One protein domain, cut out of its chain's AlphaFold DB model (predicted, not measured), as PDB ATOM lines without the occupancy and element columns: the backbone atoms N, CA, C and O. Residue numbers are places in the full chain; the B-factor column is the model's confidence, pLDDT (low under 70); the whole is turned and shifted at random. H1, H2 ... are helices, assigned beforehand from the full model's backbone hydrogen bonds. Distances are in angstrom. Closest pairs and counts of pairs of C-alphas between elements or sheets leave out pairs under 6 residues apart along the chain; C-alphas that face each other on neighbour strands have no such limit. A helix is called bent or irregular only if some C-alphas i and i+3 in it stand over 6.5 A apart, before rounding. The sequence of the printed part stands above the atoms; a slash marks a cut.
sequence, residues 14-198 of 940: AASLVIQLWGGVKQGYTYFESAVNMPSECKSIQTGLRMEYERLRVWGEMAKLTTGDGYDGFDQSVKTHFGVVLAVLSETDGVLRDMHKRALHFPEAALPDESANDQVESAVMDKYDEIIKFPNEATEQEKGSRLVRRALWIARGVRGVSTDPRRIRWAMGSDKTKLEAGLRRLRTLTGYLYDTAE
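Overview. This is residues 14 to 198 of the 940 residues of the protein "Serine threonine protein kinase" of Diplodia corticola (UniProt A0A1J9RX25). Four long helices, H1, H2, H5 and H8, form an up-and-down bundle, in which each runs against the one before it in the chain. Residues 150 to 157 of H7 pack on H2 at one side of the bundle, the rest of H7 reaches away from it, and H6 lies loosely near H7 as an outlying arm; residues 135 to 140, of which 140 belongs to H7, stick out, and the short H3 and H4 lie at the bundle end where H1 and H5 begin. The printed part has 185 residues with eight named helices, H1 to H8 in order, and no named strand, and its class is all helix. It is compact, with a radius of gyration of the C-alphas of 17.7 A, and spans 45 by 43 by 29 A.

Along the chain. Find C-alpha 40 at (-12.523, 6.731, -58.322); from there H2, the longest helix, runs through residues 40 to 62 over 34.4 A. It is irregular: C-alphas 41 and 44 are 7.2 A apart. H1, residues 14 to 33, begins at (-41.113, -19.818, -44.577) and covers 29.1 A. H5, residues 82 to 103, covers 31.2 A, and H8, residues 176 to 195, covers 28.5 A, ending at (-44.228, 0.334, -48.099). Look for H7 at residues 140 to 157, 26.6 A, and H6 at residues 115 to 132, 24.0 A, with a kink of 34 degrees near residue 124. H3 is residues 70 to 73 and H4 residues 76 to 80.

Arrangement. Start at H2, which with H1 is a hub touching three helices. It touches H8 at Leu 56 and Thr 190, closest C-alphas 6.1 A apart, at a shallow tilt of 15 degrees, the same way. H1 and H2 form a hairpin, touching through residues 26 to 33 and 46 to 53 alone; the closest C-alphas, of Tyr 29 and Tyr 53, are 6.5 A apart. H5 touches H1, closest C-alphas Val 25 and Asp 93 at 5.1 A, and H8, closest C-alphas Val 88 and Leu 189 at 6.0 A. H2 and H5 are apart, and so are H1 and H8. H7 touches H2 with residues 150 to 157 alone, at a shallow tilt of 34 degrees, only just short of steep; the closest C-alphas, of Arg 50 and Ile 154, are 5.8 A apart. H6 is close to H7 but not clearly touching, C-alphas of Ile 132 and Ser 145 at 5.9 A. H3 touches H1; the closest C-alphas, of Ala 15 and Tyr 71, are 5.3 A apart. H4 touches no helix but is near H5. Every O i to N i+4 pair is within hydrogen-bond range in H4, H7 and H8; the counts are 14 of 16 in H1, 17 of 19 in H2, 17 of 18 in H5 and 11 of 14 in H6, and H3 is too short for such a pair.

Size, cuts and confidence. The C-alphas farthest apart, of Glu 108 and Glu 137, are 51.8 A apart. The printed part has no cut, and the links H5 to H6 and H7 to H8 are long; in them residues 104 to 105 pair with residues 169 to 170, antiparallel. Mean pLDDT of the printed part is 74.8; among the 63 residues under 70 are residues 106 to 144 and 157 to 168.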
ATOM      1  N   ALA A  14     -41.188 -21.089 -43.863       73.12
ATOM      2  CA  ALA A  14     -41.113 -19.818 -44.577       73.12
ATOM      3  C   ALA A  14     -40.394 -18.725 -43.760       73.12
ATOM      4  O   ALA A  14     -39.620 -17.948 -44.319       73.12
ATOM      5  N   ALA A  15     -40.573 -18.694 -42.435       79.69
ATOM      6  CA  ALA A  15     -39.849 -17.792 -41.536       79.69
ATOM      7  C   ALA A  15     -38.342 -18.072 -41.510       79.69
ATOM      8  O   ALA A  15     -37.540 -17.139 -41.576       79.69
ATOM      9  N   SER A  16     -37.952 -19.352 -41.490       84.00
ATOM     10  CA  SER A  16     -36.548 -19.750 -41.624       84.00
ATOM     11  C   SER A  16     -35.956 -19.268 -42.954       84.00
ATOM     12  O   SER A  16     -34.856 -18.721 -42.969       84.00
ATOM     13  N   LEU A  17     -36.711 -19.373 -44.057       87.31
ATOM     14  CA  LEU A  17     -36.288 -18.868 -45.366       87.31
ATOM     15  C   LEU A  17     -36.133 -17.335 -45.393       87.31
ATOM     16  O   LEU A  17     -35.161 -16.846 -45.966       87.31
ATOM     17  N   VAL A  18     -37.016 -16.571 -44.736       87.56
ATOM     18  CA  VAL A  18     -36.854 -15.108 -44.593       87.56
ATOM     19  C   VAL A  18     -35.587 -14.760 -43.806       87.56
ATOM     20  O   VAL A  18     -34.843 -13.884 -44.238       87.56
ATOM     21  N   ILE A  19     -35.279 -15.468 -42.713       87.62
ATOM     22  CA  ILE A  19     -34.044 -15.251 -41.933       87.62
ATOM     23  C   ILE A  19     -32.794 -15.619 -42.753       87.62
ATOM     24  O   ILE A  19     -31.794 -14.903 -42.709       87.62
ATOM     25  N   GLN A  20     -32.849 -16.696 -43.543       89.12
ATOM     26  CA  GLN A  20     -31.755 -17.100 -44.435       89.12
ATOM     27  C   GLN A  20     -31.517 -16.077 -45.556       89.12
ATOM     28  O   GLN A  20     -30.372 -15.700 -45.800       89.12
ATOM     29  N   LEU A  21     -32.579 -15.586 -46.203       90.50
ATOM     30  CA  LEU A  21     -32.488 -14.533 -47.221       90.50
ATOM     31  C   LEU A  21     -32.008 -13.211 -46.617       90.50
ATOM     32  O   LEU A  21     -31.136 -12.570 -47.189       90.50
ATOM     33  N   TRP A  22     -32.500 -12.834 -45.436       90.88
ATOM     34  CA  TRP A  22     -32.018 -11.676 -44.681       90.88
ATOM     35  C   TRP A  22     -30.506 -11.762 -44.414       90.88
ATOM     36  O   TRP A  22     -29.765 -10.831 -44.735       90.88
ATOM     37  N   GLY A  23     -30.026 -12.904 -43.913       86.88
ATOM     38  CA  GLY A  23     -28.597 -13.167 -43.725       86.88
ATOM     39  C   GLY A  23     -27.796 -13.108 -45.032       86.88
ATOM     40  O   GLY A  23     -26.746 -12.471 -45.073       86.88
ATOM     41  N   GLY A  24     -28.314 -13.706 -46.110       86.88
ATOM     42  CA  GLY A  24     -27.698 -13.689 -47.440       86.88
ATOM     43  C   GLY A  24     -27.588 -12.287 -48.044       86.88
ATOM     44  O   GLY A  24     -26.524 -11.913 -48.532       86.88
ATOM     45  N   VAL A  25     -28.642 -11.475 -47.936       91.69
ATOM     46  CA  VAL A  25     -28.657 -10.077 -48.395       91.69
ATOM     47  C   VAL A  25     -27.666  -9.228 -47.595       91.69
ATOM     48  O   VAL A  25     -26.881  -8.496 -48.199       91.69
ATOM     49  N   LYS A  26     -27.630  -9.361 -46.259       88.31
ATOM     50  CA  LYS A  26     -26.611  -8.697 -45.423       88.31
ATOM     51  C   LYS A  26     -25.192  -9.080 -45.856       88.31
ATOM     52  O   LYS A  26     -24.366  -8.202 -46.082       88.31
ATOM     53  N   GLN A  27     -24.929 -10.378 -46.007       84.00
ATOM     54  CA  GLN A  27     -23.634 -10.903 -46.448       84.00
ATOM     55  C   GLN A  27     -23.267 -10.453 -47.873       84.00
ATOM     56  O   GLN A  27     -22.088 -10.352 -48.203       84.00
ATOM     57  N   GLY A  28     -24.265 -10.160 -48.710       85.19
ATOM     58  CA  GLY A  28     -24.067  -9.550 -50.017       85.19
ATOM     59  C   GLY A  28     -23.479  -8.143 -49.918       85.19
ATOM     60  O   GLY A  28     -22.424  -7.882 -50.488       85.19
ATOM     61  N   TYR A  29     -24.104  -7.247 -49.149       87.00
ATOM     62  CA  TYR A  29     -23.592  -5.881 -48.982       87.00
ATOM     63  C   TYR A  29     -22.167  -5.843 -48.392       87.00
ATOM     64  O   TYR A  29     -21.321  -5.099 -48.901       87.00
ATOM     65  N   THR A  30     -21.837  -6.717 -47.432       79.75
ATOM     66  CA  THR A  30     -20.485  -6.754 -46.836       79.75
ATOM     67  C   THR A  30     -19.381  -7.196 -47.813       79.75
ATOM     68  O   THR A  30     -18.212  -6.844 -47.615       79.75
ATOM     69  N   TYR A  31     -19.702  -7.869 -48.929       80.38
ATOM     70  CA  TYR A  31     -18.722  -8.123 -50.002       80.38
ATOM     71  C   TYR A  31     -18.308  -6.847 -50.751       80.38
ATOM     72  O   TYR A  31     -17.166  -6.752 -51.197       80.38
ATOM     73  N   PHE A  32     -19.185  -5.842 -50.865       77.06
ATOM     74  CA  PHE A  32     -18.826  -4.534 -51.433       77.06
ATOM     75  C   PHE A  32     -18.052  -3.651 -50.450       77.06
ATOM     76  O   PHE A  32     -17.250  -2.812 -50.863       77.06
ATOM     77  N   GLU A  33     -18.278  -3.834 -49.151       69.69
ATOM     78  CA  GLU A  33     -17.584  -3.102 -48.089       69.69
ATOM     79  C   GLU A  33     -16.132  -3.557 -47.921       69.69
ATOM     80  O   GLU A  33     -15.256  -2.717 -47.723       69.69
ATOM     81  N   SER A  34     -15.893  -4.866 -48.040       68.44
ATOM     82  CA  SER A  34     -14.581  -5.514 -47.899       68.44
ATOM     83  C   SER A  34     -13.722  -5.501 -49.176       68.44
ATOM     84  O   SER A  34     -12.561  -5.919 -49.138       68.44
ATOM     85  N   ALA A  35     -14.259  -5.011 -50.299       70.06
ATOM     86  CA  ALA A  35     -13.593  -5.014 -51.599       70.06
ATOM     87  C   ALA A  35     -12.616  -3.835 -51.808       70.06
ATOM     88  O   ALA A  35     -12.975  -2.661 -51.703       70.06
ATOM     89  N   VAL A  36     -11.379  -4.167 -52.182       68.50
ATOM     90  CA  VAL A  36     -10.222  -3.261 -52.326       68.50
ATOM     91  C   VAL A  36     -10.050  -2.793 -53.785       68.50
ATOM     92  O   VAL A  36     -10.633  -3.365 -54.705       68.50
ATOM     93  N   ASN A  37      -9.225  -1.763 -54.020       67.69
ATOM     94  CA  ASN A  37      -8.884  -1.208 -55.344       67.69
ATOM     95  C   ASN A  37     -10.081  -0.643 -56.128       67.69
ATOM     96  O   ASN A  37     -10.181  -0.794 -57.344       67.69
ATOM     97  N   MET A  38     -10.996   0.027 -55.428       71.12
ATOM     98  CA  MET A  38     -12.171   0.627 -56.048       71.12
ATOM     99  C   MET A  38     -11.825   1.805 -56.983       71.12
ATOM    100  O   MET A  38     -11.147   2.739 -56.540       71.12
ATOM    101  N   PRO A  39     -12.329   1.828 -58.237       70.75
ATOM    102  CA  PRO A  39     -12.187   2.977 -59.130       70.75
ATOM    103  C   PRO A  39     -12.757   4.265 -58.523       70.75
ATOM    104  O   PRO A  39     -13.816   4.255 -57.892       70.75
ATOM    105  N   SER A  40     -12.084   5.394 -58.758       69.19
ATOM    106  CA  SER A  40     -12.523   6.731 -58.322       69.19
ATOM    107  C   SER A  40     -13.943   7.061 -58.784       69.19
ATOM    108  O   SER A  40     -14.737   7.563 -57.992       69.19
ATOM    109  N   GLU A  41     -14.262   6.711 -60.029       69.62
ATOM    110  CA  GLU A  41     -15.565   6.896 -60.682       69.62
ATOM    111  C   GLU A  41     -16.715   6.140 -60.000       69.62
ATOM    112  O   GLU A  41     -17.869   6.533 -60.136       69.62
ATOM    113  N   CYS A  42     -16.421   5.074 -59.249       72.62
ATOM    114  CA  CYS A  42     -17.433   4.232 -58.609       72.62
ATOM    115  C   CYS A  42     -17.633   4.548 -57.114       72.62
ATOM    116  O   CYS A  42     -18.538   3.991 -56.495       72.62
ATOM    117  N   LYS A  43     -16.824   5.432 -56.504       73.44
ATOM    118  CA  LYS A  43     -16.910   5.779 -55.063       73.44
ATOM    119  C   LYS A  43     -18.305   6.244 -54.631       73.44
ATOM    120  O   LYS A  43     -18.748   5.980 -53.512       73.44
ATOM    121  N   SER A  44     -19.012   6.905 -55.535       73.62
ATOM    122  CA  SER A  44     -20.423   7.241 -55.400       73.62
ATOM    123  C   SER A  44     -21.313   6.013 -55.193       73.62
ATOM    124  O   SER A  44     -22.063   5.957 -54.222       73.62
ATOM    125  N   ILE A  45     -21.180   5.008 -56.062       77.62
ATOM    126  CA  ILE A  45     -21.906   3.732 -56.013       77.62
ATOM    127  C   ILE A  45     -21.587   2.990 -54.710       77.62
ATOM    128  O   ILE A  45     -22.497   2.448 -54.094       77.62
ATOM    129  N   GLN A  46     -20.338   3.029 -54.229       77.81
ATOM    130  CA  GLN A  46     -19.965   2.489 -52.910       77.81
ATOM    131  C   GLN A  46     -20.771   3.134 -51.775       77.81
ATOM    132  O   GLN A  46     -21.311   2.456 -50.903       77.81
ATOM    133  N   THR A  47     -20.843   4.466 -51.802       76.62
ATOM    134  CA  THR A  47     -21.498   5.274 -50.771       76.62
ATOM    135  C   THR A  47     -23.019   5.099 -50.844       76.62
ATOM    136  O   THR A  47     -23.681   5.011 -49.813       76.62
ATOM    137  N   GLY A  48     -23.570   4.964 -52.054       81.06
ATOM    138  CA  GLY A  48     -24.963   4.596 -52.298       81.06
ATOM    139  C   GLY A  48     -25.300   3.184 -51.812       81.06
ATOM    140  O   GLY A  48     -26.277   3.024 -51.093       81.06
ATOM    141  N   LEU A  49     -24.476   2.176 -52.117       84.75
ATOM    142  CA  LEU A  49     -24.656   0.801 -51.629       84.75
ATOM    143  C   LEU A  49     -24.638   0.734 -50.096       84.75
ATOM    144  O   LEU A  49     -25.510   0.098 -49.516       84.75
ATOM    145  N   ARG A  50     -23.709   1.441 -49.433       83.94
ATOM    146  CA  ARG A  50     -23.674   1.542 -47.962       83.94
ATOM    147  C   ARG A  50     -24.900   2.270 -47.387       83.94
ATOM    148  O   ARG A  50     -25.401   1.869 -46.342       83.94
ATOM    149  N   MET A  51     -25.422   3.295 -48.068       83.88
ATOM    150  CA  MET A  51     -26.658   3.988 -47.669       83.88
ATOM    151  C   MET A  51     -27.904   3.101 -47.836       83.88
ATOM    152  O   MET A  51     -28.761   3.081 -46.956       83.88
ATOM    153  N   GLU A  52     -28.015   2.338 -48.928       87.12
ATOM    154  CA  GLU A  52     -29.132   1.402 -49.126       87.12
ATOM    155  C   GLU A  52     -29.039   0.181 -48.202       87.12
ATOM    156  O   GLU A  52     -30.069  -0.274 -47.703       87.12
ATOM    157  N   TYR A  53     -27.825  -0.289 -47.888       89.12
ATOM    158  CA  TYR A  53     -27.619  -1.275 -46.830       89.12
ATOM    159  C   TYR A  53     -28.104  -0.744 -45.483       89.12
ATOM    160  O   TYR A  53     -28.888  -1.421 -44.831       89.12
ATOM    161  N   GLU A  54     -27.731   0.479 -45.085       86.25
ATOM    162  CA  GLU A  54     -28.230   1.084 -43.845       86.25
ATOM    163  C   GLU A  54     -29.758   1.243 -43.849       86.25
ATOM    164  O   GLU A  54     -30.401   0.831 -42.884       86.25
ATOM    165  N   ARG A  55     -30.369   1.736 -44.939       89.19
ATOM    166  CA  ARG A  55     -31.841   1.806 -45.068       89.19
ATOM    167  C   ARG A  55     -32.503   0.453 -44.819       89.19
ATOM    168  O   ARG A  55     -33.487   0.383 -44.080       89.19
ATOM    169  N   LEU A  56     -31.971  -0.600 -45.439       90.81
ATOM    170  CA  LEU A  56     -32.439  -1.969 -45.272       90.81
ATOM    171  C   LEU A  56     -32.196  -2.475 -43.840       90.81
ATOM    172  O   LEU A  56     -33.072  -3.108 -43.258       90.81
ATOM    173  N   ARG A  57     -31.032  -2.173 -43.254       88.94
ATOM    174  CA  ARG A  57     -30.616  -2.605 -41.914       88.94
ATOM    175  C   ARG A  57     -31.532  -2.038 -40.828       88.94
ATOM    176  O   ARG A  57     -31.944  -2.799 -39.957       88.94
ATOM    177  N   VAL A  58     -31.908  -0.757 -40.911       87.19
ATOM    178  CA  VAL A  58     -32.863  -0.128 -39.972       87.19
ATOM    179  C   VAL A  58     -34.285  -0.662 -40.170       87.19
ATOM    180  O   VAL A  58     -34.981  -0.934 -39.193       87.19
ATOM    181  N   TRP A  59     -34.705  -0.916 -41.415       91.50
ATOM    182  CA  TRP A  59     -35.966  -1.623 -41.660       91.50
ATOM    183  C   TRP A  59     -35.959  -3.031 -41.036       91.50
ATOM    184  O   TRP A  59     -36.940  -3.423 -40.419       91.50
ATOM    185  N   GLY A  60     -34.841  -3.762 -41.103       90.44
ATOM    186  CA  GLY A  60     -34.689  -5.084 -40.482       90.44
ATOM    187  C   GLY A  60     -34.692  -5.084 -38.949       90.44
ATOM    188  O   GLY A  60     -35.185  -6.039 -38.346       90.44
ATOM    189  N   GLU A  61     -34.176  -4.018 -38.321       88.88
ATOM    190  CA  GLU A  61     -34.313  -3.764 -36.877       88.88
ATOM    191  C   GLU A  61     -35.797  -3.581 -36.505       88.88
ATOM    192  O   GLU A  61     -36.296  -4.266 -35.614       88.88
ATOM    193  N   MET A  62     -36.517  -2.714 -37.232       89.12
ATOM    194  CA  MET A  62     -37.958  -2.467 -37.058       89.12
ATOM    195  C   MET A  62     -38.788  -3.745 -37.267       89.12
ATOM    196  O   MET A  62     -39.650  -4.073 -36.454       89.12
ATOM    197  N   ALA A  63     -38.471  -4.499 -38.320       88.44
ATOM    198  CA  ALA A  63     -39.100  -5.758 -38.708       88.44
ATOM    199  C   ALA A  63     -38.814  -6.927 -37.740       88.44
ATOM    200  O   ALA A  63     -39.458  -7.976 -37.837       88.44
ATOM    201  N   LYS A  64     -37.860  -6.758 -36.809       87.94
ATOM    202  CA  LYS A  64     -37.378  -7.779 -35.861       87.94
ATOM    203  C   LYS A  64     -36.805  -9.031 -36.541       87.94
ATOM    204  O   LYS A  64     -36.886 -10.138 -36.018       87.94
ATOM    205  N   LEU A  65     -36.142  -8.865 -37.689       83.38
ATOM    206  CA  LEU A  65     -35.444  -9.964 -38.381       83.38
ATOM    207  C   LEU A  65     -34.092 -10.334 -37.734       83.38
ATOM    208  O   LEU A  65     -33.365 -11.191 -38.235       83.38
ATOM    209  N   THR A  66     -33.730  -9.669 -36.634       70.62
ATOM    210  CA  THR A  66     -32.495  -9.889 -35.864       70.62
ATOM    211  C   THR A  66     -32.716 -10.581 -34.517       70.62
ATOM    212  O   THR A  66     -31.738 -10.941 -33.867       70.62
ATOM    213  N   THR A  67     -33.963 -10.755 -34.072       65.06
ATOM    214  CA  THR A  67     -34.300 -11.483 -32.836       65.06
ATOM    215  C   THR A  67     -34.426 -12.982 -33.107       65.06
ATOM    216  O   THR A  67     -34.962 -13.386 -34.136       65.06
ATOM    217  N   GLY A  68     -33.933 -13.818 -32.187       63.62
ATOM    218  CA  GLY A  68     -33.846 -15.275 -32.369       63.62
ATOM    219  C   GLY A  68     -35.182 -16.028 -32.328       63.62
ATOM    220  O   GLY A  68     -35.206 -17.233 -32.560       63.62
ATOM    221  N   ASP A  69     -36.286 -15.330 -32.061       69.56
ATOM    222  CA  ASP A  69     -37.595 -15.895 -31.702       69.56
ATOM    223  C   ASP A  69     -38.443 -16.349 -32.914       69.56
ATOM    224  O   ASP A  69     -39.658 -16.534 -32.820       69.56
ATOM    225  N   GLY A  70     -37.808 -16.521 -34.078       75.62
ATOM    226  CA  GLY A  70     -38.433 -17.038 -35.298       75.62
ATOM    227  C   GLY A  70     -39.613 -16.197 -35.800       75.62
ATOM    228  O   GLY A  70     -39.620 -14.973 -35.683       75.62
ATOM    229  N   TYR A  71     -40.621 -16.868 -36.373       79.06
ATOM    230  CA  TYR A  71     -41.817 -16.212 -36.918       79.06
ATOM    231  C   TYR A  71     -42.549 -15.361 -35.876       79.06
ATOM    232  O   TYR A  71     -42.997 -14.256 -36.177       79.06
ATOM    233  N   ASP A  72     -42.656 -15.860 -34.645       78.69
ATOM    234  CA  ASP A  72     -43.429 -15.209 -33.591       78.69
ATOM    235  C   ASP A  72     -42.748 -13.929 -33.086       78.69
ATOM    236  O   ASP A  72     -43.447 -12.979 -32.726       78.69
ATOM    237  N   GLY A  73     -41.417 -13.836 -33.190       82.31
ATOM    238  CA  GLY A  73     -40.652 -12.613 -32.930       82.31
ATOM    239  C   GLY A  73     -40.867 -11.477 -33.940       82.31
ATOM    240  O   GLY A  73     -40.733 -10.311 -33.567       82.31
ATOM    241  N   PHE A  74     -41.226 -11.783 -35.195       87.62
ATOM    242  CA  PHE A  74     -41.337 -10.776 -36.262       87.62
ATOM    243  C   PHE A  74     -42.392  -9.700 -35.970       87.62
ATOM    244  O   PHE A  74     -43.411  -9.947 -35.313       87.62
ATOM    245  N   ASP A  75     -42.179  -8.499 -36.505       88.56
ATOM    246  CA  ASP A  75     -43.163  -7.420 -36.417       88.56
ATOM    247  C   ASP A  75     -44.463  -7.734 -37.190       88.56
ATOM    248  O   ASP A  75     -44.484  -8.523 -38.141       88.56
ATOM    249  N   GLN A  76     -45.573  -7.111 -36.781       85.94
ATOM    250  CA  GLN A  76     -46.885  -7.354 -37.384       85.94
ATOM    251  C   GLN A  76     -46.943  -6.934 -38.862       85.94
ATOM    252  O   GLN A  76     -47.633  -7.587 -39.649       85.94
ATOM    253  N   SER A  77     -46.170  -5.921 -39.265       83.31
ATOM    254  CA  SER A  77     -45.969  -5.547 -40.672       83.31
ATOM    255  C   SER A  77     -45.457  -6.723 -41.519       83.31
ATOM    256  O   SER A  77     -46.068  -7.090 -42.525       83.31
ATOM    257  N   VAL A  78     -44.391  -7.391 -41.064       84.94
ATOM    258  CA  VAL A  78     -43.775  -8.556 -41.723       84.94
ATOM    259  C   VAL A  78     -44.749  -9.726 -41.805       84.94
ATOM    260  O   VAL A  78     -44.874 -10.346 -42.858       84.94
ATOM    261  N   LYS A  79     -45.466 -10.017 -40.713       86.56
ATOM    262  CA  LYS A  79     -46.475 -11.090 -40.662       86.56
ATOM    263  C   LYS A  79     -47.630 -10.838 -41.636       86.56
ATOM    264  O   LYS A  79     -48.108 -11.772 -42.272       86.56
ATOM    265  N   THR A  80     -48.046  -9.581 -41.789       87.19
ATOM    266  CA  THR A  80     -49.156  -9.182 -42.672       87.19
ATOM    267  C   THR A  80     -48.750  -9.193 -44.150       87.19
ATOM    268  O   THR A  80     -49.504  -9.672 -44.994       87.19
ATOM    269  N   HIS A  81     -47.536  -8.738 -44.476       86.69
ATOM    270  CA  HIS A  81     -47.040  -8.611 -45.854       86.69
ATOM    271  C   HIS A  81     -46.005  -9.684 -46.233       86.69
ATOM    272  O   HIS A  81     -45.179  -9.484 -47.126       86.69
ATOM    273  N   PHE A  82     -46.058 -10.846 -45.578       86.81
ATOM    274  CA  PHE A  82     -44.996 -11.856 -45.588       86.81
ATOM    275  C   PHE A  82     -44.539 -12.291 -46.990       86.81
ATOM    276  O   PHE A  82     -43.342 -12.376 -47.262       86.81
ATOM    277  N   GLY A  83     -45.484 -12.527 -47.907       86.81
ATOM    278  CA  GLY A  83     -45.174 -12.912 -49.289       86.81
ATOM    279  C   GLY A  83     -44.463 -11.812 -50.090       86.81
ATOM    280  O   GLY A  83     -43.611 -12.122 -50.919       86.81
ATOM    281  N   VAL A  84     -44.761 -10.537 -49.805       88.56
ATOM    282  CA  VAL A  84     -44.085  -9.382 -50.420       88.56
ATOM    283  C   VAL A  84     -42.663  -9.274 -49.878       88.56
ATOM    284  O   VAL A  84     -41.722  -9.208 -50.663       88.56
ATOM    285  N   VAL A  85     -42.490  -9.349 -48.554       90.88
ATOM    286  CA  VAL A  85     -41.167  -9.340 -47.904       90.88
ATOM    287  C   VAL A  85     -40.278 -10.464 -48.443       90.88
ATOM    288  O   VAL A  85     -39.137 -10.212 -48.830       90.88
ATOM    289  N   LEU A  86     -40.804 -11.690 -48.536       91.06
ATOM    290  CA  LEU A  86     -40.076 -12.845 -49.063       91.06
ATOM    291  C   LEU A  86     -39.641 -12.636 -50.525       91.06
ATOM    292  O   LEU A  86     -38.481 -12.878 -50.860       91.06
ATOM    293  N   ALA A  87     -40.549 -12.159 -51.385       91.06
ATOM    294  CA  ALA A  87     -40.252 -11.898 -52.792       91.06
ATOM    295  C   ALA A  87     -39.210 -10.781 -52.967       91.06
ATOM    296  O   ALA A  87     -38.252 -10.940 -53.722       91.06
ATOM    297  N   VAL A  88     -39.352  -9.676 -52.230       93.12
ATOM    298  CA  VAL A  88     -38.461  -8.512 -52.314       93.12
ATOM    299  C   VAL A  88     -37.064  -8.827 -51.769       93.12
ATOM    300  O   VAL A  88     -36.077  -8.452 -52.401       93.12
ATOM    301  N   LEU A  89     -36.941  -9.572 -50.662       94.00
ATOM    302  CA  LEU A  89     -35.639 -10.047 -50.172       94.00
ATOM    303  C   LEU A  89     -34.983 -11.026 -51.158       94.00
ATOM    304  O   LEU A  89     -33.784 -10.915 -51.412       94.00
ATOM    305  N   SER A  90     -35.758 -11.933 -51.765       93.31
ATOM    306  CA  SER A  90     -35.249 -12.854 -52.788       93.31
ATOM    307  C   SER A  90     -34.778 -12.130 -54.055       93.31
ATOM    308  O   SER A  90     -33.773 -12.532 -54.641       93.31
ATOM    309  N   GLU A  91     -35.463 -11.068 -54.490       94.56
ATOM    310  CA  GLU A  91     -35.004 -10.271 -55.633       94.56
ATOM    311  C   GLU A  91     -33.778  -9.416 -55.271       94.56
ATOM    312  O   GLU A  91     -32.846  -9.317 -56.066       94.56
ATOM    313  N   THR A  92     -33.729  -8.866 -54.053       94.19
ATOM    314  CA  THR A  92     -32.580  -8.094 -53.537       94.19
ATOM    315  C   THR A  92     -31.309  -8.948 -53.522       94.19
ATOM    316  O   THR A  92     -30.267  -8.519 -54.018       94.19
ATOM    317  N   ASP A  93     -31.406 -10.184 -53.029       93.44
ATOM    318  CA  ASP A  93     -30.340 -11.191 -53.082       93.44
ATOM    319  C   ASP A  93     -29.912 -11.497 -54.530       93.44
ATOM    320  O   ASP A  93     -28.720 -11.485 -54.848       93.44
ATOM    321  N   GLY A  94     -30.877 -11.687 -55.435       92.88
ATOM    322  CA  GLY A  94     -30.625 -11.887 -56.863       92.88
ATOM    323  C   GLY A  94     -29.848 -10.731 -57.507       92.88
ATOM    324  O   GLY A  94     -28.837 -10.969 -58.171       92.88
ATOM    325  N   VAL A  95     -30.273  -9.485 -57.270       93.44
ATOM    326  CA  VAL A  95     -29.612  -8.270 -57.780       93.44
ATOM    327  C   VAL A  95     -28.198  -8.139 -57.215       93.44
ATOM    328  O   VAL A  95     -27.265  -7.913 -57.986       93.44
ATOM    329  N   LEU A  96     -28.000  -8.350 -55.909       91.94
ATOM    330  CA  LEU A  96     -26.671  -8.319 -55.288       91.94
ATOM    331  C   LEU A  96     -25.737  -9.367 -55.904       91.94
ATOM    332  O   LEU A  96     -24.645  -9.016 -56.353       91.94
ATOM    333  N   ARG A  97     -26.172 -10.632 -56.025       90.19
ATOM    334  CA  ARG A  97     -25.393 -11.693 -56.701       90.19
ATOM    335  C   ARG A  97     -25.001 -11.298 -58.122       90.19
ATOM    336  O   ARG A  97     -23.882 -11.592 -58.541       90.19
ATOM    337  N   ASP A  98     -25.894 -10.656 -58.868       89.19
ATOM    338  CA  ASP A  98     -25.620 -10.248 -60.245       89.19
ATOM    339  C   ASP A  98     -24.740  -8.997 -60.358       89.19
ATOM    340  O   ASP A  98     -23.992  -8.877 -61.329       89.19
ATOM    341  N   MET A  99     -24.743  -8.113 -59.356       89.06
ATOM    342  CA  MET A  99     -23.754  -7.042 -59.235       89.06
ATOM    343  C   MET A  99     -22.375  -7.601 -58.841       89.06
ATOM    344  O   MET A  99     -21.389  -7.232 -59.478       89.06
ATOM    345  N   HIS A 100     -22.278  -8.547 -57.892       87.12
ATOM    346  CA  HIS A 100     -21.000  -9.170 -57.501       87.12
ATOM    347  C   HIS A 100     -20.270  -9.788 -58.700       87.12
ATOM    348  O   HIS A 100     -19.103  -9.480 -58.918       87.12
ATOM    349  N   LYS A 101     -20.968 -10.578 -59.533       84.62
ATOM    350  CA  LYS A 101     -20.412 -11.202 -60.756       84.62
ATOM    351  C   LYS A 101     -19.803 -10.202 -61.754       84.62
ATOM    352  O   LYS A 101     -19.042 -10.611 -62.626       84.62
ATOM    353  N   ARG A 102     -20.196  -8.924 -61.687       81.44
ATOM    354  CA  ARG A 102     -19.811  -7.855 -62.630       81.44
ATOM    355  C   ARG A 102     -18.806  -6.870 -62.031       81.44
ATOM    356  O   ARG A 102     -18.047  -6.255 -62.772       81.44
ATOM    357  N   ALA A 103     -18.835  -6.697 -60.711       78.94
ATOM    358  CA  ALA A 103     -18.059  -5.698 -59.986       78.94
ATOM    359  C   ALA A 103     -16.898  -6.273 -59.171       78.94
ATOM    360  O   ALA A 103     -15.961  -5.528 -58.905       78.94
ATOM    361  N   LEU A 104     -16.952  -7.541 -58.752       80.38
ATOM    362  CA  LEU A 104     -16.021  -8.111 -57.778       80.38
ATOM    363  C   LEU A 104     -15.247  -9.304 -58.348       80.38
ATOM    364  O   LEU A 104     -15.808 -10.211 -58.959       80.38
ATOM    365  N   HIS A 105     -13.944  -9.317 -58.086       74.44
ATOM    366  CA  HIS A 105     -13.051 -10.440 -58.329       74.44
ATOM    367  C   HIS A 105     -12.625 -11.047 -56.987       74.44
ATOM    368  O   HIS A 105     -12.014 -10.378 -56.148       74.44
ATOM    369  N   PHE A 106     -12.958 -12.323 -56.796       65.94
ATOM    370  CA  PHE A 106     -12.646 -13.102 -55.601       65.94
ATOM    371  C   PHE A 106     -11.337 -13.878 -55.829       65.94
ATOM    372  O   PHE A 106     -11.271 -14.647 -56.791       65.94
ATOM    373  N   PRO A 107     -10.294 -13.697 -54.996       59.50
ATOM    374  CA  PRO A 107      -9.073 -14.490 -55.104       59.50
ATOM    375  C   PRO A 107      -9.315 -15.965 -54.767       59.50
ATOM    376  O   PRO A 107     -10.092 -16.292 -53.874       59.50
ATOM    377  N   GLU A 108      -8.574 -16.850 -55.432       50.69
ATOM    378  CA  GLU A 108      -8.708 -18.315 -55.335       50.69
ATOM    379  C   GLU A 108      -8.361 -18.892 -53.941       50.69
ATOM    380  O   GLU A 108      -8.689 -20.035 -53.634       50.69
ATOM    381  N   ALA A 109      -7.745 -18.085 -53.069       51.88
ATOM    382  CA  ALA A 109      -7.488 -18.403 -51.665       51.88
ATOM    383  C   ALA A 109      -7.664 -17.155 -50.775       51.88
ATOM    384  O   ALA A 109      -6.688 -16.522 -50.364       51.88
ATOM    385  N   ALA A 110      -8.920 -16.800 -50.486       46.47
ATOM    386  CA  ALA A 110      -9.292 -15.688 -49.611       46.47
ATOM    387  C   ALA A 110     -10.259 -16.146 -48.502       46.47
ATOM    388  O   ALA A 110     -11.468 -16.226 -48.710       46.47
ATOM    389  N   LEU A 111      -9.721 -16.417 -47.308       48.38
ATOM    390  CA  LEU A 111     -10.501 -16.348 -46.067       48.38
ATOM    391  C   LEU A 111     -10.413 -14.911 -45.529       48.38
ATOM    392  O   LEU A 111      -9.326 -14.329 -45.593       48.38
ATOM    393  N   PRO A 112     -11.507 -14.326 -45.013       43.56
ATOM    394  CA  PRO A 112     -11.440 -13.029 -44.357       43.56
ATOM    395  C   PRO A 112     -10.687 -13.159 -43.030       43.56
ATOM    396  O   PRO A 112     -11.093 -13.907 -42.146       43.56
ATOM    397  N   ASP A 113      -9.598 -12.404 -42.887       42.75
ATOM    398  CA  ASP A 113      -9.058 -12.053 -41.576       42.75
ATOM    399  C   ASP A 113      -9.677 -10.707 -41.171       42.75
ATOM    400  O   ASP A 113      -9.287  -9.636 -41.655       42.75
ATOM    401  N   GLU A 114     -10.726 -10.790 -40.353       47.09
ATOM    402  CA  GLU A 114     -11.471  -9.639 -39.826       47.09
ATOM    403  C   GLU A 114     -10.575  -8.805 -38.887       47.09
ATOM    404  O   GLU A 114     -10.568  -7.572 -38.931       47.09
ATOM    405  N   SER A 115      -9.696  -9.485 -38.136       43.22
ATOM    406  CA  SER A 115      -8.986  -8.941 -36.974       43.22
ATOM    407  C   SER A 115      -8.130  -7.701 -37.257       43.22
ATOM    408  O   SER A 115      -7.990  -6.844 -36.383       43.22
ATOM    409  N   ALA A 116      -7.556  -7.585 -38.457       42.66
ATOM    410  CA  ALA A 116      -6.618  -6.518 -38.805       42.66
ATOM    411  C   ALA A 116      -7.293  -5.203 -39.239       42.66
ATOM    412  O   ALA A 116      -6.708  -4.135 -39.059       42.66
ATOM    413  N   ASN A 117      -8.504  -5.256 -39.809       43.25
ATOM    414  CA  ASN A 117      -9.251  -4.040 -40.154       43.25
ATOM    415  C   ASN A 117     -10.032  -3.537 -38.936       43.25
ATOM    416  O   ASN A 117      -9.989  -2.348 -38.621       43.25
ATOM    417  N   ASP A 118     -10.657  -4.462 -38.206       46.50
ATOM    418  CA  ASP A 118     -11.492  -4.167 -37.045       46.50
ATOM    419  C   ASP A 118     -10.723  -3.455 -35.928       46.50
ATOM    420  O   ASP A 118     -11.288  -2.598 -35.261       46.50
ATOM    421  N   GLN A 119      -9.424  -3.715 -35.750       44.81
ATOM    422  CA  GLN A 119      -8.608  -2.995 -34.760       44.81
ATOM    423  C   GLN A 119      -8.437  -1.502 -35.089       44.81
ATOM    424  O   GLN A 119      -8.519  -0.663 -34.192       44.81
ATOM    425  N   VAL A 120      -8.229  -1.150 -36.362       48.59
ATOM    426  CA  VAL A 120      -8.093   0.256 -36.788       48.59
ATOM    427  C   VAL A 120      -9.463   0.927 -36.858       48.59
ATOM    428  O   VAL A 120      -9.615   2.078 -36.442       48.59
ATOM    429  N   GLU A 121     -10.480   0.212 -37.340       49.44
ATOM    430  CA  GLU A 121     -11.841   0.736 -37.420       49.44
ATOM    431  C   GLU A 121     -12.450   0.925 -36.019       49.44
ATOM    432  O   GLU A 121     -13.024   1.987 -35.775       49.44
ATOM    433  N   SER A 122     -12.214  -0.004 -35.077       51.81
ATOM    434  CA  SER A 122     -12.530   0.151 -33.648       51.81
ATOM    435  C   SER A 122     -11.787   1.336 -33.061       51.81
ATOM    436  O   SER A 122     -12.451   2.297 -32.711       51.81
ATOM    437  N   ALA A 123     -10.448   1.367 -33.042       55.25
ATOM    438  CA  ALA A 123      -9.706   2.425 -32.343       55.25
ATOM    439  C   ALA A 123     -10.075   3.850 -32.812       55.25
ATOM    440  O   ALA A 123     -10.101   4.797 -32.021       55.25
ATOM    441  N   VAL A 124     -10.409   4.021 -34.098       53.88
ATOM    442  CA  VAL A 124     -10.883   5.308 -34.628       53.88
ATOM    443  C   VAL A 124     -12.392   5.497 -34.424       53.88
ATOM    444  O   VAL A 124     -12.846   6.636 -34.432       53.88
ATOM    445  N   MET A 125     -13.214   4.455 -34.255       59.34
ATOM    446  CA  MET A 125     -14.581   4.594 -33.719       59.34
ATOM    447  C   MET A 125     -14.559   4.951 -32.228       59.34
ATOM    448  O   MET A 125     -15.240   5.900 -31.867       59.34
ATOM    449  N   ASP A 126     -13.728   4.304 -31.410       63.34
ATOM    450  CA  ASP A 126     -13.577   4.490 -29.962       63.34
ATOM    451  C   ASP A 126     -13.355   5.967 -29.588       63.34
ATOM    452  O   ASP A 126     -14.070   6.484 -28.731       63.34
ATOM    453  N   LYS A 127     -12.502   6.700 -30.330       66.56
ATOM    454  CA  LYS A 127     -12.334   8.169 -30.196       66.56
ATOM    455  C   LYS A 127     -13.663   8.943 -30.286       66.56
ATOM    456  O   LYS A 127     -13.877   9.902 -29.549       66.56
ATOM    457  N   TYR A 128     -14.551   8.578 -31.211       64.81
ATOM    458  CA  TYR A 128     -15.865   9.229 -31.331       64.81
ATOM    459  C   TYR A 128     -16.914   8.582 -30.438       64.81
ATOM    460  O   TYR A 128     -17.883   9.240 -30.090       64.81
ATOM    461  N   ASP A 129     -16.717   7.336 -30.028       64.75
ATOM    462  CA  ASP A 129     -17.557   6.651 -29.062       64.75
ATOM    463  C   ASP A 129     -17.428   7.305 -27.680       64.75
ATOM    464  O   ASP A 129     -18.444   7.475 -27.019       64.75
ATOM    465  N   GLU A 130     -16.242   7.778 -27.275       63.47
ATOM    466  CA  GLU A 130     -16.075   8.668 -26.111       63.47
ATOM    467  C   GLU A 130     -16.889   9.965 -26.259       63.47
ATOM    468  O   GLU A 130     -17.656  10.319 -25.365       63.47
ATOM    469  N   ILE A 131     -16.790  10.637 -27.413       61.62
ATOM    470  CA  ILE A 131     -17.551  11.860 -27.735       61.62
ATOM    471  C   ILE A 131     -19.074  11.606 -27.724       61.62
ATOM    472  O   ILE A 131     -19.853  12.465 -27.315       61.62
ATOM    473  N   ILE A 132     -19.504  10.418 -28.147       63.12
ATOM    474  CA  ILE A 132     -20.907  10.002 -28.281       63.12
ATOM    475  C   ILE A 132     -21.504   9.487 -26.958       63.12
ATOM    476  O   ILE A 132     -22.718   9.572 -26.772       63.12
ATOM    477  N   LYS A 133     -20.686   8.961 -26.037       59.44
ATOM    478  CA  LYS A 133     -21.124   8.344 -24.768       59.44
ATOM    479  C   LYS A 133     -21.424   9.336 -23.639       59.44
ATOM    480  O   LYS A 133     -21.851   8.888 -22.578       59.44
ATOM    481  N   PHE A 134     -21.222  10.645 -23.822       51.62
ATOM    482  CA  PHE A 134     -21.524  11.645 -22.785       51.62
ATOM    483  C   PHE A 134     -23.025  11.658 -22.435       51.62
ATOM    484  O   PHE A 134     -23.832  12.031 -23.288       51.62
ATOM    485  N   PRO A 135     -23.419  11.276 -21.206       44.56
ATOM    486  CA  PRO A 135     -24.824  11.110 -20.867       44.56
ATOM    487  C   PRO A 135     -25.470  12.445 -20.483       44.56
ATOM    488  O   PRO A 135     -25.030  13.116 -19.553       44.56
ATOM    489  N   ASN A 136     -26.572  12.765 -21.152       39.59
ATOM    490  CA  ASN A 136     -27.690  13.507 -20.581       39.59
ATOM    491  C   ASN A 136     -28.999  12.831 -21.032       39.59
ATOM    492  O   ASN A 136     -28.963  11.855 -21.781       39.59
ATOM    493  N   GLU A 137     -30.126  13.265 -20.465       42.94
ATOM    494  CA  GLU A 137     -31.354  12.468 -20.313       42.94
ATOM    495  C   GLU A 137     -31.811  11.700 -21.575       42.94
ATOM    496  O   GLU A 137     -31.892  12.225 -22.689       42.94
ATOM    497  N   ALA A 138     -32.084  10.405 -21.390       48.91
ATOM    498  CA  ALA A 138     -32.141   9.435 -22.476       48.91
ATOM    499  C   ALA A 138     -33.390   9.570 -23.364       48.91
ATOM    500  O   ALA A 138     -34.504   9.258 -22.949       48.91
ATOM    501  N   THR A 139     -33.182   9.974 -24.622       57.09
ATOM    502  CA  THR A 139     -33.860   9.455 -25.837       57.09
ATOM    503  C   THR A 139     -33.300  10.149 -27.081       57.09
ATOM    504  O   THR A 139     -32.641   9.520 -27.907       57.09
ATOM    505  N   GLU A 140     -33.493  11.464 -27.199       57.00
ATOM    506  CA  GLU A 140     -33.202  12.201 -28.439       57.00
ATOM    507  C   GLU A 140     -31.705  12.439 -28.701       57.00
ATOM    508  O   GLU A 140     -31.281  12.471 -29.864       57.00
ATOM    509  N   GLN A 141     -30.882  12.562 -27.654       59.72
ATOM    510  CA  GLN A 141     -29.423  12.634 -27.802       59.72
ATOM    511  C   GLN A 141     -28.853  11.281 -28.270       59.72
ATOM    512  O   GLN A 141     -28.032  11.232 -29.188       59.72
ATOM    513  N   GLU A 142     -29.348  10.172 -27.704       63.28
ATOM    514  CA  GLU A 142     -29.005   8.815 -28.146       63.28
ATOM    515  C   GLU A 142     -29.421   8.553 -29.595       63.28
ATOM    516  O   GLU A 142     -28.648   7.962 -30.350       63.28
ATOM    517  N   LYS A 143     -30.620   8.994 -30.006       69.50
ATOM    518  CA  LYS A 143     -31.089   8.842 -31.390       69.50
ATOM    519  C   LYS A 143     -30.107   9.493 -32.367       69.50
ATOM    520  O   LYS A 143     -29.579   8.820 -33.253       69.50
ATOM    521  N   GLY A 144     -29.798  10.774 -32.155       65.62
ATOM    522  CA  GLY A 144     -28.858  11.517 -32.999       65.62
ATOM    523  C   GLY A 144     -27.468  10.878 -33.030       65.62
ATOM    524  O   GLY A 144     -26.910  10.654 -34.101       65.62
ATOM    525  N   SER A 145     -26.921  10.490 -31.874       70.12
ATOM    526  CA  SER A 145     -25.573   9.911 -31.812       70.12
ATOM    527  C   SER A 145     -25.474   8.538 -32.500       70.12
ATOM    528  O   SER A 145     -24.483   8.253 -33.181       70.12
ATOM    529  N   ARG A 146     -26.528   7.708 -32.429       77.81
ATOM    530  CA  ARG A 146     -26.657   6.463 -33.209       77.81
ATOM    531  C   ARG A 146     -26.689   6.749 -34.719       77.81
ATOM    532  O   ARG A 146     -26.012   6.049 -35.473       77.81
ATOM    533  N   LEU A 147     -27.409   7.783 -35.163       82.56
ATOM    534  CA  LEU A 147     -27.517   8.158 -36.581       82.56
ATOM    535  C   LEU A 147     -26.221   8.771 -37.136       82.56
ATOM    536  O   LEU A 147     -25.809   8.415 -38.242       82.56
ATOM    537  N   VAL A 148     -25.510   9.601 -36.365       82.06
ATOM    538  CA  VAL A 148     -24.171  10.079 -36.758       82.06
ATOM    539  C   VAL A 148     -23.158   8.933 -36.787       82.06
ATOM    540  O   VAL A 148     -22.361   8.880 -37.721       82.06
ATOM    541  N   ARG A 149     -23.215   7.956 -35.865       80.69
ATOM    542  CA  ARG A 149     -22.354   6.756 -35.928       80.69
ATOM    543  C   ARG A 149     -22.574   5.956 -37.225       80.69
ATOM    544  O   ARG A 149     -21.596   5.548 -37.850       80.69
ATOM    545  N   ARG A 150     -23.829   5.796 -37.674       84.25
ATOM    546  CA  ARG A 150     -24.176   5.176 -38.974       84.25
ATOM    547  C   ARG A 150     -23.600   5.974 -40.153       84.25
ATOM    548  O   ARG A 150     -22.898   5.414 -40.993       84.25
ATOM    549  N   ALA A 151     -23.804   7.293 -40.179       84.00
ATOM    550  CA  ALA A 151     -23.256   8.170 -41.221       84.00
ATOM    551  C   ALA A 151     -21.712   8.179 -41.257       84.00
ATOM    552  O   ALA A 151     -21.115   8.198 -42.333       84.00
ATOM    553  N   LEU A 152     -21.058   8.116 -40.095       81.00
ATOM    554  CA  LEU A 152     -19.602   8.051 -39.943       81.00
ATOM    555  C   LEU A 152     -19.024   6.750 -40.511       81.00
ATOM    556  O   LEU A 152     -18.010   6.791 -41.207       81.00
ATOM    557  N   TRP A 153     -19.693   5.619 -40.281       80.62
ATOM    558  CA  TRP A 153     -19.330   4.332 -40.876       80.62
ATOM    559  C   TRP A 153     -19.495   4.325 -42.410       80.62
ATOM    560  O   TRP A 153     -18.577   3.913 -43.126       80.62
ATOM    561  N   ILE A 154     -20.595   4.877 -42.945       78.88
ATOM    562  CA  ILE A 154     -20.762   5.063 -44.401       78.88
ATOM    563  C   ILE A 154     -19.615   5.933 -44.959       78.88
ATOM    564  O   ILE A 154     -18.956   5.550 -45.927       78.88
ATOM    565  N   ALA A 155     -19.348   7.090 -44.340       75.75
ATOM    566  CA  ALA A 155     -18.376   8.076 -44.821       75.75
ATOM    567  C   ALA A 155     -16.910   7.604 -44.758       75.75
ATOM    568  O   ALA A 155     -16.077   8.098 -45.526       75.75
ATOM    569  N   ARG A 156     -16.577   6.659 -43.868       70.62
ATOM    570  CA  ARG A 156     -15.240   6.046 -43.786       70.62
ATOM    571  C   ARG A 156     -14.976   5.038 -44.895       70.62
ATOM    572  O   ARG A 156     -13.852   5.000 -45.380       70.62
ATOM    573  N   GLY A 157     -15.990   4.311 -45.372       59.50
ATOM    574  CA  GLY A 157     -15.835   3.347 -46.473       59.50
ATOM    575  C   GLY A 157     -15.220   3.931 -47.754       59.50
ATOM    576  O   GLY A 157     -14.542   3.225 -48.498       59.50
ATOM    577  N   VAL A 158     -15.404   5.238 -47.964       54.25
ATOM    578  CA  VAL A 158     -14.891   6.022 -49.100       54.25
ATOM    579  C   VAL A 158     -13.402   6.405 -48.942       54.25
ATOM    580  O   VAL A 158     -12.764   6.867 -49.894       54.25
ATOM    581  N   ARG A 159     -12.829   6.244 -47.739       48.97
ATOM    582  CA  ARG A 159     -11.491   6.716 -47.347       48.97
ATOM    583  C   ARG A 159     -10.526   5.549 -47.075       48.97
ATOM    584  O   ARG A 159     -10.332   5.160 -45.934       48.97
ATOM    585  N   GLY A 160      -9.848   5.075 -48.122       50.62
ATOM    586  CA  GLY A 160      -8.587   4.324 -47.997       50.62
ATOM    587  C   GLY A 160      -8.684   2.931 -47.364       50.62
ATOM    588  O   GLY A 160      -8.176   2.714 -46.269       50.62
ATOM    589  N   VAL A 161      -9.268   1.967 -48.083       47.62
ATOM    590  CA  VAL A 161      -9.233   0.545 -47.691       47.62
ATOM    591  C   VAL A 161      -7.807  -0.017 -47.829       47.62
ATOM    592  O   VAL A 161      -7.113   0.280 -48.802       47.62
ATOM    593  N   SER A 162      -7.384  -0.843 -46.864       48.88
ATOM    594  CA  SER A 162      -6.045  -1.451 -46.791       48.88
ATOM    595  C   SER A 162      -5.658  -2.261 -48.040       48.88
ATOM    596  O   SER A 162      -6.460  -3.024 -48.578       48.88
ATOM    597  N   THR A 163      -4.399  -2.136 -48.474       47.47
ATOM    598  CA  THR A 163      -3.853  -2.691 -49.728       47.47
ATOM    599  C   THR A 163      -3.425  -4.165 -49.626       47.47
ATOM    600  O   THR A 163      -2.377  -4.552 -50.145       47.47
ATOM    601  N   ASP A 164      -4.202  -4.998 -48.936       52.12
ATOM    602  CA  ASP A 164      -3.921  -6.431 -48.782       52.12
ATOM    603  C   ASP A 164      -4.204  -7.197 -50.097       52.12
ATOM    604  O   ASP A 164      -5.349  -7.219 -50.565       52.12
ATOM    605  N   PRO A 165      -3.201  -7.866 -50.707       48.25
ATOM    606  CA  PRO A 165      -3.377  -8.577 -51.970       48.25
ATOM    607  C   PRO A 165      -4.324  -9.786 -51.891       48.25
ATOM    608  O   PRO A 165      -4.752 -10.262 -52.947       48.25
ATOM    609  N   ARG A 166      -4.663 -10.296 -50.697       55.62
ATOM    610  CA  ARG A 166      -5.559 -11.456 -50.514       55.62
ATOM    611  C   ARG A 166      -7.047 -11.105 -50.454       55.62
ATOM    612  O   ARG A 166      -7.871 -12.015 -50.468       55.62
ATOM    613  N   ARG A 167      -7.414  -9.822 -50.399       65.94
ATOM    614  CA  ARG A 167      -8.821  -9.395 -50.294       65.94
ATOM    615  C   ARG A 167      -9.567  -9.455 -51.628       65.94
ATOM    616  O   ARG A 167      -8.964  -9.453 -52.704       65.94
ATOM    617  N   ILE A 168     -10.899  -9.475 -51.534       68.81
ATOM    618  CA  ILE A 168     -11.821  -9.243 -52.657       68.81
ATOM    619  C   ILE A 168     -11.434  -7.918 -53.326       68.81
ATOM    620  O   ILE A 168     -11.070  -6.960 -52.642       68.81
ATOM    621  N   ARG A 169     -11.485  -7.846 -54.658       71.00
ATOM    622  CA  ARG A 169     -11.087  -6.644 -55.410       71.00
ATOM    623  C   ARG A 169     -12.210  -6.169 -56.315       71.00
ATOM    624  O   ARG A 169     -12.911  -6.992 -56.897       71.00
ATOM    625  N   TRP A 170     -12.330  -4.860 -56.498       75.25
ATOM    626  CA  TRP A 170     -13.157  -4.309 -57.567       75.25
ATOM    627  C   TRP A 170     -12.555  -4.649 -58.937       75.25
ATOM    628  O   TRP A 170     -11.339  -4.599 -59.139       75.25
ATOM    629  N   ALA A 171     -13.410  -5.016 -59.885       70.81
ATOM    630  CA  ALA A 171     -13.026  -5.355 -61.245       70.81
ATOM    631  C   ALA A 171     -12.725  -4.081 -62.051       70.81
ATOM    632  O   ALA A 171     -13.581  -3.203 -62.204       70.81
ATOM    633  N   MET A 172     -11.509  -4.000 -62.596       53.78
ATOM    634  CA  MET A 172     -11.110  -2.953 -63.540       53.78
ATOM    635  C   MET A 172     -11.978  -3.038 -64.803       53.78
ATOM    636  O   MET A 172     -12.119  -4.115 -65.377       53.78
ATOM    637  N   GLY A 173     -12.554  -1.913 -65.235       57.22
ATOM    638  CA  GLY A 173     -13.487  -1.884 -66.370       57.22
ATOM    639  C   GLY A 173     -14.894  -2.411 -66.056       57.22
ATOM    640  O   GLY A 173     -15.611  -2.816 -66.970       57.22
ATOM    641  N   SER A 174     -15.301  -2.427 -64.782       61.72
ATOM    642  CA  SER A 174     -16.684  -2.723 -64.396       61.72
ATOM    643  C   SER A 174     -17.662  -1.680 -64.961       61.72
ATOM    644  O   SER A 174     -17.409  -0.479 -64.957       61.72
ATOM    645  N   ASP A 175     -18.796  -2.153 -65.479       72.69
ATOM    646  CA  ASP A 175     -19.775  -1.326 -66.193       72.69
ATOM    647  C   ASP A 175     -20.571  -0.433 -65.223       72.69
ATOM    648  O   ASP A 175     -21.567  -0.877 -64.638       72.69
ATOM    649  N   LYS A 176     -20.134   0.830 -65.068       78.25
ATOM    650  CA  LYS A 176     -20.762   1.832 -64.184       78.25
ATOM    651  C   LYS A 176     -22.277   1.896 -64.399       78.25
ATOM    652  O   LYS A 176     -23.022   1.825 -63.428       78.25
ATOM    653  N   THR A 177     -22.743   1.903 -65.652       82.19
ATOM    654  CA  THR A 177     -24.174   2.042 -65.988       82.19
ATOM    655  C   THR A 177     -25.020   0.866 -65.492       82.19
ATOM    656  O   THR A 177     -26.145   1.053 -65.020       82.19
ATOM    657  N   LYS A 178     -24.474  -0.358 -65.529       83.69
ATOM    658  CA  LYS A 178     -25.139  -1.551 -64.982       83.69
ATOM    659  C   LYS A 178     -25.105  -1.582 -63.455       83.69
ATOM    660  O   LYS A 178     -26.055  -2.073 -62.851       83.69
ATOM    661  N   LEU A 179     -24.064  -1.036 -62.824       84.12
ATOM    662  CA  LEU A 179     -23.992  -0.922 -61.363       84.12
ATOM    663  C   LEU A 179     -24.915   0.180 -60.821       84.12
ATOM    664  O   LEU A 179     -25.586  -0.035 -59.817       84.12
ATOM    665  N   GLU A 180     -25.045   1.302 -61.528       83.69
ATOM    666  CA  GLU A 180     -26.057   2.339 -61.279       83.69
ATOM    667  C   GLU A 180     -27.484   1.811 -61.472       83.69
ATOM    668  O   GLU A 180     -28.387   2.162 -60.717       83.69
ATOM    669  N   ALA A 181     -27.724   0.967 -62.483       86.25
ATOM    670  CA  ALA A 181     -29.014   0.302 -62.673       86.25
ATOM    671  C   ALA A 181     -29.319  -0.693 -61.537       86.25
ATOM    672  O   ALA A 181     -30.438  -0.707 -61.026       86.25
ATOM    673  N   GLY A 182     -28.322  -1.468 -61.096       88.44
ATOM    674  CA  GLY A 182     -28.434  -2.356 -59.937       88.44
ATOM    675  C   GLY A 182     -28.747  -1.595 -58.646       88.44
ATOM    676  O   GLY A 182     -29.735  -1.900 -57.985       88.44
ATOM    677  N   LEU A 183     -27.990  -0.535 -58.338       87.88
ATOM    678  CA  LEU A 183     -28.228   0.329 -57.176       87.88
ATOM    679  C   LEU A 183     -29.618   0.991 -57.210       87.88
ATOM    680  O   LEU A 183     -30.291   1.053 -56.183       87.88
ATOM    681  N   ARG A 184     -30.092   1.434 -58.382       86.56
ATOM    682  CA  ARG A 184     -31.468   1.940 -58.537       86.56
ATOM    683  C   ARG A 184     -32.520   0.856 -58.309       86.56
ATOM    684  O   ARG A 184     -33.527   1.135 -57.666       86.56
ATOM    685  N   ARG A 185     -32.287  -0.389 -58.740       90.06
ATOM    686  CA  ARG A 185     -33.209  -1.493 -58.429       90.06
ATOM    687  C   ARG A 185     -33.228  -1.814 -56.931       90.06
ATOM    688  O   ARG A 185     -34.312  -1.966 -56.379       90.06
ATOM    689  N   LEU A 186     -32.070  -1.826 -56.262       91.19
ATOM    690  CA  LEU A 186     -31.975  -1.978 -54.802       91.19
ATOM    691  C   LEU A 186     -32.725  -0.853 -54.062       91.19
ATOM    692  O   LEU A 186     -33.457  -1.136 -53.117       91.19
ATOM    693  N   ARG A 187     -32.633   0.401 -54.533       88.31
ATOM    694  CA  ARG A 187     -33.403   1.547 -54.005       88.31
ATOM    695  C   ARG A 187     -34.911   1.315 -54.034       88.31
ATOM    696  O   ARG A 187     -35.564   1.530 -53.012       88.31
ATOM    697  N   THR A 188     -35.443   0.861 -55.173       87.88
ATOM    698  CA  THR A 188     -36.868   0.532 -55.349       87.88
ATOM    699  C   THR A 188     -37.294  -0.663 -54.493       87.88
ATOM    700  O   THR A 188     -38.339  -0.608 -53.857       87.88
ATOM    701  N   LEU A 189     -36.479  -1.722 -54.421       90.44
ATOM    702  CA  LEU A 189     -36.770  -2.904 -53.600       90.44
ATOM    703  C   LEU A 189     -36.837  -2.549 -52.105       90.44
ATOM    704  O   LEU A 189     -37.813  -2.881 -51.437       90.44
ATOM    705  N   THR A 190     -35.875  -1.776 -51.593       90.50
ATOM    706  CA  THR A 190     -35.929  -1.235 -50.224       90.50
ATOM    707  C   THR A 190     -37.109  -0.267 -50.033       90.50
ATOM    708  O   THR A 190     -37.660  -0.183 -48.940       90.50
ATOM    709  N   GLY A 191     -37.543   0.433 -51.089       87.19
ATOM    710  CA  GLY A 191     -38.797   1.197 -51.121       87.19
ATOM    711  C   GLY A 191     -40.026   0.331 -50.831       87.19
ATOM    712  O   GLY A 191     -40.757   0.619 -49.889       87.19
ATOM    713  N   TYR A 192     -40.190  -0.794 -51.534       88.69
ATOM    714  CA  TYR A 192     -41.305  -1.719 -51.293       88.69
ATOM    715  C   TYR A 192     -41.304  -2.342 -49.887       88.69
ATOM    716  O   TYR A 192     -42.368  -2.664 -49.367       88.69
ATOM    717  N   LEU A 193     -40.139  -2.489 -49.242       89.50
ATOM    718  CA  LEU A 193     -40.068  -2.887 -47.828       89.50
ATOM    719  C   LEU A 193     -40.547  -1.764 -46.894       89.50
ATOM    720  O   LEU A 193     -41.255  -2.027 -45.924       89.50
ATOM    721  N   TYR A 194     -40.218  -0.504 -47.191       88.69
ATOM    722  CA  TYR A 194     -40.753   0.645 -46.450       88.69
ATOM    723  C   TYR A 194     -42.279   0.745 -46.647       88.69
ATOM    724  O   TYR A 194     -42.999   1.048 -45.697       88.69
ATOM    725  N   ASP A 195     -42.790   0.388 -47.829       85.00
ATOM    726  CA  ASP A 195     -44.228   0.334 -48.099       85.00
ATOM    727  C   ASP A 195     -44.985  -0.726 -47.273       85.00
ATOM    728  O   ASP A 195     -46.178  -0.541 -47.041       85.00
ATOM    729  N   THR A 196     -44.335  -1.774 -46.742       87.31
ATOM    730  CA  THR A 196     -44.999  -2.710 -45.806       87.31
ATOM    731  C   THR A 196     -45.082  -2.191 -44.367       87.31
ATOM    732  O   THR A 196     -45.692  -2.853 -43.530       87.31
ATOM    733  N   ALA A 197     -44.442  -1.066 -44.032       87.31
ATOM    734  CA  ALA A 197     -44.415  -0.531 -42.669       87.31
ATOM    735  C   ALA A 197     -45.659   0.316 -42.343       87.31
ATOM    736  O   ALA A 197     -46.139   1.088 -43.178       87.31
ATOM    737  N   GLU A 198     -46.145   0.214 -41.103       86.44
ATOM    738  CA  GLU A 198     -47.188   1.082 -40.529       86.44
ATOM    739  C   GLU A 198     -46.759   2.561 -40.561       86.44
ATOM    740  O   GLU A 198     -45.580   2.855 -40.378       86.44
TER     741      GLU A 198